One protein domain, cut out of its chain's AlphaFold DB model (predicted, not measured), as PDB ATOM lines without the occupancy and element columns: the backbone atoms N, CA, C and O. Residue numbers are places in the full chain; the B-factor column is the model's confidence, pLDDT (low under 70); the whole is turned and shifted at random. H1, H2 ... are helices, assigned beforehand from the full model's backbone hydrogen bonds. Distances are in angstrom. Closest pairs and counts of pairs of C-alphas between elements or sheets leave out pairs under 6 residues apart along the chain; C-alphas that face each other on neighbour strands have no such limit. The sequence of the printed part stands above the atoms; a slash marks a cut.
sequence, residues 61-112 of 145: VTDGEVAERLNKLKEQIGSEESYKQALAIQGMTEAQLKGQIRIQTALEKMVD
ATOM      1  N   VAL A  61     207.157 170.457 152.435       89.25
ATOM      2  CA  VAL A  61     206.891 171.181 151.193       89.25
ATOM      3  C   VAL A  61     205.395 171.103 150.952       89.25
ATOM      4  O   VAL A  61     204.831 170.007 150.927       89.25
ATOM      5  N   THR A  62     204.756 172.258 150.834       92.56
ATOM      6  CA  THR A  62     203.312 172.338 150.609       92.56
ATOM      7  C   THR A  62     202.987 172.125 149.135       92.56
ATOM      8  O   THR A  62     203.825 172.343 148.258       92.56
ATOM      9  N   ASP A  63     201.754 171.725 148.837       91.62
ATOM     10  CA  ASP A  63     201.312 171.580 147.448       91.62
ATOM     11  C   ASP A  63     201.277 172.924 146.706       91.62
ATOM     12  O   ASP A  63     201.504 172.951 145.499       91.62
ATOM     13  N   GLY A  64     201.079 174.032 147.430       92.50
ATOM     14  CA  GLY A  64     201.160 175.385 146.878       92.50
ATOM     15  C   GLY A  64     202.553 175.715 146.339       92.50
ATOM     16  O   GLY A  64     202.672 176.180 145.211       92.50
ATOM     17  N   GLU A  65     203.612 175.386 147.086       90.81
ATOM     18  CA  GLU A  65     205.002 175.606 146.644       90.81
ATOM     19  C   GLU A  65     205.350 174.774 145.404       90.81
ATOM     20  O   GLU A  65     206.037 175.240 144.493       90.81
ATOM     21  N   VAL A  66     204.851 173.534 145.344       94.12
ATOM     22  CA  VAL A  66     205.038 172.663 144.175       94.12
ATOM     23  C   VAL A  66     204.273 173.205 142.969       94.12
ATOM     24  O   VAL A  66     204.812 173.205 141.864       94.12
ATOM     25  N   ALA A  67     203.039 173.673 143.167       93.69
ATOM     26  CA  ALA A  67     202.222 174.252 142.106       93.69
ATOM     27  C   ALA A  67     202.842 175.541 141.552       93.69
ATOM     28  O   ALA A  67     202.903 175.706 140.337       93.69
ATOM     29  N   GLU A  68     203.368 176.414 142.414       93.81
ATOM     30  CA  GLU A  68     204.037 177.647 141.993       93.81
ATOM     31  C   GLU A  68     205.254 177.353 141.106       93.81
ATOM     32  O   GLU A  68     205.395 177.920 140.021       93.81
ATOM     33  N   ARG A  69     206.117 176.417 141.520       91.94
ATOM     34  CA  ARG A  69     207.278 176.010 140.714       91.94
ATOM     35  C   ARG A  69     206.879 175.335 139.411       91.94
ATOM     36  O   ARG A  69     207.511 175.577 138.387       91.94
ATOM     37  N   LEU A  70     205.843 174.499 139.443       93.12
ATOM     38  CA  LEU A  70     205.326 173.864 138.238       93.12
ATOM     39  C   LEU A  70     204.812 174.909 137.243       93.12
ATOM     40  O   LEU A  70     205.107 174.804 136.058       93.12
ATOM     41  N   ASN A  71     204.094 175.924 137.720       92.81
ATOM     42  CA  ASN A  71     203.595 177.005 136.877       92.81
ATOM     43  C   ASN A  71     204.747 177.811 136.272       92.81
ATOM     44  O   ASN A  71     204.767 177.988 135.060       92.81
ATOM     45  N   LYS A  72     205.762 178.178 137.066       91.50
ATOM     46  CA  LYS A  72     206.981 178.837 136.561       91.50
ATOM     47  C   LYS A  72     207.674 178.018 135.468       91.50
ATOM     48  O   LYS A  72     208.108 178.569 134.462       91.50
ATOM     49  N   LEU A  73     207.755 176.698 135.636       90.25
ATOM     50  CA  LEU A  73     208.323 175.813 134.617       90.25
ATOM     51  C   LEU A  73     207.468 175.789 133.340       90.25
ATOM     52  O   LEU A  73     208.006 175.844 132.237       90.25
ATOM     53  N   LYS A  74     206.137 175.731 133.472       90.81
ATOM     54  CA  LYS A  74     205.217 175.792 132.327       90.81
ATOM     55  C   LYS A  74     205.311 177.128 131.588       90.81
ATOM     56  O   LYS A  74     205.330 177.133 130.361       90.81
ATOM     57  N   GLU A  75     205.429 178.236 132.315       91.44
ATOM     58  CA  GLU A  75     205.633 179.578 131.754       91.44
ATOM     59  C   GLU A  75     206.943 179.667 130.963       91.44
ATOM     60  O   GLU A  75     206.948 180.201 129.857       91.44
ATOM     61  N   GLN A  76     208.033 179.080 131.471       89.06
ATOM     62  CA  GLN A  76     209.317 179.017 130.757       89.06
ATOM     63  C   GLN A  76     209.246 178.197 129.462       89.06
ATOM     64  O   GLN A  76     209.933 178.513 128.495       89.06
ATOM     65  N   ILE A  77     208.423 177.147 129.434       89.56
ATOM     66  CA  ILE A  77     208.198 176.321 128.237       89.56
ATOM     67  C   ILE A  77     207.272 177.032 127.233       89.56
ATOM     68  O   ILE A  77     207.343 176.783 126.030       89.56
ATOM     69  N   GLY A  78     206.408 177.930 127.708       83.56
ATOM     70  CA  GLY A  78     205.617 178.851 126.891       83.56
ATOM     71  C   GLY A  78     204.318 178.283 126.312       83.56
ATOM     72  O   GLY A  78     203.411 179.057 126.016       83.56
ATOM     73  N   SER A  79     204.166 176.959 126.177       90.50
ATOM     74  CA  SER A  79     202.890 176.351 125.766       90.50
ATOM     75  C   SER A  79     202.605 175.016 126.464       90.50
ATOM     76  O   SER A  79     203.508 174.213 126.709       90.50
ATOM     77  N   GLU A  80     201.326 174.757 126.760       89.00
ATOM     78  CA  GLU A  80     200.876 173.497 127.374       89.00
ATOM     79  C   GLU A  80     201.127 172.290 126.451       89.00
ATOM     80  O   GLU A  80     201.411 171.194 126.933       89.00
ATOM     81  N   GLU A  81     201.086 172.490 125.130       91.62
ATOM     82  CA  GLU A  81     201.385 171.441 124.148       91.62
ATOM     83  C   GLU A  81     202.871 171.060 124.188       91.62
ATOM     84  O   GLU A  81     203.209 169.884 124.334       91.62
ATOM     85  N   SER A  82     203.763 172.056 124.186       92.25
ATOM     86  CA  SER A  82     205.209 171.852 124.339       92.25
ATOM     87  C   SER A  82     205.543 171.175 125.670       92.25
ATOM     88  O   SER A  82     206.411 170.305 125.721       92.25
ATOM     89  N   TYR A  83     204.836 171.524 126.747       93.06
ATOM     90  CA  TYR A  83     204.999 170.887 128.055       93.06
ATOM     91  C   TYR A  83     204.595 169.405 128.033       93.06
ATOM     92  O   TYR A  83     205.360 168.548 128.484       93.06
ATOM     93  N   LYS A  84     203.429 169.076 127.467       92.06
ATOM     94  CA  LYS A  84     202.984 167.681 127.319       92.06
ATOM     95  C   LYS A  84     203.929 166.877 126.434       92.06
ATOM     96  O   LYS A  84     204.234 165.730 126.757       92.06
ATOM     97  N   GLN A  85     204.429 167.477 125.357       93.12
ATOM     98  CA  GLN A  85     205.400 166.838 124.479       93.12
ATOM     99  C   GLN A  85     206.733 166.594 125.196       93.12
ATOM    100  O   GLN A  85     207.283 165.500 125.090       93.12
ATOM    101  N   ALA A  86     207.222 167.554 125.987       91.62
ATOM    102  CA  ALA A  86     208.431 167.391 126.790       91.62
ATOM    103  C   ALA A  86     208.296 166.242 127.804       91.62
ATOM    104  O   ALA A  86     209.197 165.409 127.918       91.62
ATOM    105  N   LEU A  87     207.150 166.146 128.487       92.75
ATOM    106  CA  LEU A  87     206.838 165.026 129.379       92.75
ATOM    107  C   LEU A  87     206.814 163.681 128.639       92.75
ATOM    108  O   LEU A  87     207.387 162.704 129.121       92.75
ATOM    109  N   ALA A  88     206.193 163.633 127.457       92.62
ATOM    110  CA  ALA A  88     206.103 162.423 126.647       92.62
ATOM    111  C   ALA A  88     207.476 161.951 126.145       92.62
ATOM    112  O   ALA A  88     207.778 160.762 126.240       92.62
ATOM    113  N   ILE A  89     208.328 162.872 125.682       91.75
ATOM    114  CA  ILE A  89     209.707 162.576 125.255       91.75
ATOM    115  C   ILE A  89     210.515 161.976 126.410       91.75
ATOM    116  O   ILE A  89     211.287 161.043 126.210       91.75
ATOM    117  N   GLN A  90     210.312 162.477 127.629       88.06
ATOM    118  CA  GLN A  90     210.971 161.961 128.829       88.06
ATOM    119  C   GLN A  90     210.306 160.694 129.398       88.06
ATOM    120  O   GLN A  90     210.787 160.150 130.392       88.06
ATOM    121  N   GLY A  91     209.197 160.225 128.813       90.56
ATOM    122  CA  GLY A  91     208.431 159.087 129.327       90.56
ATOM    123  C   GLY A  91     207.886 159.316 130.741       90.56
ATOM    124  O   GLY A  91     207.761 158.368 131.517       90.56
ATOM    125  N   MET A  92     207.604 160.572 131.101       90.50
ATOM    126  CA  MET A  92     207.269 160.983 132.461       90.50
ATOM    127  C   MET A  92     205.841 161.531 132.552       90.50
ATOM    128  O   MET A  92     205.338 162.205 131.661       90.50
ATOM    129  N   THR A  93     205.178 161.266 133.673       93.12
ATOM    130  CA  THR A  93     203.869 161.840 134.012       93.12
ATOM    131  C   THR A  93     204.022 163.138 134.802       93.12
ATOM    132  O   THR A  93     204.992 163.325 135.538       93.12
ATOM    133  N   GLU A  94     203.016 164.016 134.760       90.94
ATOM    134  CA  GLU A  94     203.008 165.227 135.594       90.94
ATOM    135  C   GLU A  94     203.118 164.903 137.097       90.94
ATOM    136  O   GLU A  94     203.765 165.628 137.849       90.94
ATOM    137  N   ALA A  95     202.538 163.788 137.549       91.25
ATOM    138  CA  ALA A  95     202.654 163.350 138.939       91.25
ATOM    139  C   ALA A  95     204.110 163.036 139.327       91.25
ATOM    140  O   ALA A  95     204.561 163.414 140.411       91.25
ATOM    141  N   GLN A  96     204.864 162.391 138.432       90.19
ATOM    142  CA  GLN A  96     206.292 162.140 138.634       90.19
ATOM    143  C   GLN A  96     207.093 163.447 138.639       90.19
ATOM    144  O   GLN A  96     207.948 163.611 139.511       90.19
ATOM    145  N   LEU A  97     206.775 164.397 137.751       92.12
ATOM    146  CA  LEU A  97     207.402 165.721 137.743       92.12
ATOM    147  C   LEU A  97     207.150 166.479 139.053       92.12
ATOM    148  O   LEU A  97     208.093 166.958 139.680       92.12
ATOM    149  N   LYS A  98     205.899 166.528 139.528       93.50
ATOM    150  CA  LYS A  98     205.548 167.124 140.830       93.50
ATOM    151  C   LYS A  98     206.333 166.484 141.976       93.50
ATOM    152  O   LYS A  98     206.774 167.182 142.885       93.50
ATOM    153  N   GLY A  99     206.544 165.168 141.925       91.50
ATOM    154  CA  GLY A  99     207.399 164.455 142.873       91.50
ATOM    155  C   GLY A  99     208.854 164.940 142.852       91.50
ATOM    156  O   GLY A  99     209.431 165.167 143.913       91.50
ATOM    157  N   GLN A 100     209.427 165.151 141.664       90.75
ATOM    158  CA  GLN A 100     210.788 165.683 141.515       90.75
ATOM    159  C   GLN A 100     210.897 167.124 142.020       90.75
ATOM    160  O   GLN A 100     211.785 167.416 142.820       90.75
ATOM    161  N   ILE A 101     209.950 167.990 141.646       93.12
ATOM    162  CA  ILE A 101     209.877 169.377 142.126       93.12
ATOM    163  C   ILE A 101     209.811 169.406 143.655       93.12
ATOM    164  O   ILE A 101     210.506 170.198 144.290       93.12
ATOM    165  N   ARG A 102     209.018 168.518 144.269       93.12
ATOM    166  CA  ARG A 102     208.911 168.437 145.729       93.12
ATOM    167  C   ARG A 102     210.244 168.071 146.384       93.12
ATOM    168  O   ARG A 102     210.617 168.708 147.363       93.12
ATOM    169  N   ILE A 103     210.962 167.081 145.848       90.94
ATOM    170  CA  ILE A 103     212.285 166.687 146.359       90.94
ATOM    171  C   ILE A 103     213.280 167.844 146.217       90.94
ATOM    172  O   ILE A 103     213.971 168.167 147.178       90.94
ATOM    173  N   GLN A 104     213.317 168.501 145.058       89.88
ATOM    174  CA  GLN A 104     214.216 169.629 144.808       89.88
ATOM    175  C   GLN A 104     213.927 170.807 145.751       89.88
ATOM    176  O   GLN A 104     214.834 171.328 146.391       89.88
ATOM    177  N   THR A 105     212.651 171.155 145.926       91.31
ATOM    178  CA  THR A 105     212.219 172.202 146.865       91.31
ATOM    179  C   THR A 105     212.601 171.857 148.303       91.31
ATOM    180  O   THR A 105     213.013 172.724 149.068       91.31
ATOM    181  N   ALA A 106     212.478 170.584 148.691       90.69
ATOM    182  CA  ALA A 106     212.858 170.138 150.024       90.69
ATOM    183  C   ALA A 106     214.376 170.206 150.245       90.69
ATOM    184  O   ALA A 106     214.799 170.587 151.331       90.69
ATOM    185  N   LEU A 107     215.179 169.862 149.232       88.75
ATOM    186  CA  LEU A 107     216.638 169.974 149.279       88.75
ATOM    187  C   LEU A 107     217.093 171.428 149.397       88.75
ATOM    188  O   LEU A 107     217.942 171.725 150.225       88.75
ATOM    189  N   GLU A 108     216.502 172.343 148.632       87.94
ATOM    190  CA  GLU A 108     216.818 173.772 148.743       87.94
ATOM    191  C   GLU A 108     216.488 174.317 150.137       87.94
ATOM    192  O   GLU A 108     217.274 175.066 150.702       87.94
ATOM    193  N   LYS A 109     215.393 173.860 150.757       88.25
ATOM    194  CA  LYS A 109     215.052 174.195 152.151       88.25
ATOM    195  C   LYS A 109     216.014 173.618 153.199       88.25
ATOM    196  O   LYS A 109     215.945 174.022 154.356       88.25
ATOM    197  N   MET A 110     216.840 172.627 152.850       85.00
ATOM    198  CA  MET A 110     217.864 172.082 153.756       85.00
ATOM    199  C   MET A 110     219.139 172.912 153.783       85.00
ATOM    200  O   MET A 110     219.928 172.755 154.719       85.00
ATOM    201  N   VAL A 111     219.359 173.691 152.729       85.62
ATOM    202  CA  VAL A 111     220.495 174.592 152.583       85.62
ATOM    203  C   VAL A 111     220.147 175.921 153.263       85.62
ATOM    204  O   VAL A 111     218.971 176.235 153.454       85.62
ATOM    205  N   ASP A 112     221.162 176.647 153.729       71.50
ATOM    206  CA  ASP A 112     220.974 177.882 154.492       71.50
ATOM    207  C   ASP A 112     220.161 178.912 153.670       71.50
ATOM    208  O   ASP A 112     220.501 179.182 152.516       71.50
TER     209      ASP A 112
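AT A GLANCE: This is residues 61 to 112 of the 145 residues of the protein "PpiC-type peptidyl-prolyl cis-trans isomerase" of Candidatus Amesbacteria bacterium GW2011_GWC2_45_19 (UniProt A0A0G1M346). Two long helices, H1 and H3, cross in a lopsided X, H1 meeting H3 with residues 65 to 70, and a shorter helix, H2, bridges the end where H1 stops and H3 starts. Residues 109 to 112 run on past H3 at the opposite end of the long axis. The 52 printed residues have three named helices, in the order H1, H2, H3, and no named strand; the class is all helix. The whole is only just compact, close to loose, with a radius of gyration of the C-alphas of 11.7 A, and it is elongated, spanning 36 by 20 by 17 A.

IN THESE COORDINATES: H1, residues 63 to 77, begins at C-alpha 63 (201.312, 171.580, 147.448) and measures 21.0 A from first to last C-alpha. H3, residues 94 to 108, measures 20.9 A and ends at C-alpha 108 (216.818, 173.772, 148.743). H2, residues 80 to 89, measures 14.2 A and begins at C-alpha 80 (200.876, 173.497, 127.374).

HOW THE PARTS SIT: H1 touches H3 with residues 65 to 70 alone; the closest C-alphas, of Val 66 and Arg 102, are 5.9 A apart. Their lines are only just about perpendicular, at 72 degrees. H1 and H2 only just touch, with 3 pairs of C-alphas within 8 A, and only at the corner by their link, with residues 74 to 77 of H1 alone; the closest C-alphas, of Ile 77 and Tyr 83, are 6.3 A apart. Their lines are about perpendicular, at 86 degrees. H2 and H3 are close but not clearly touching: their closest C-alphas, of Leu 87 and Glu 94, are 7.3 A apart. Their lines are about perpendicular, at 89 degrees. In H1, H2 and H3 every O i to N i+4 pair is within hydrogen-bond range.

THE WHOLE: The C-alphas farthest apart, of Glu 81 and Asp 112, are separated by 36.7 A. The printed part has no cut, and the links H1 to H2 and H2 to H3 are tight, with 2 and 4 residues. The mean pLDDT of the printed part is 90.6, and no printed residue is under 70.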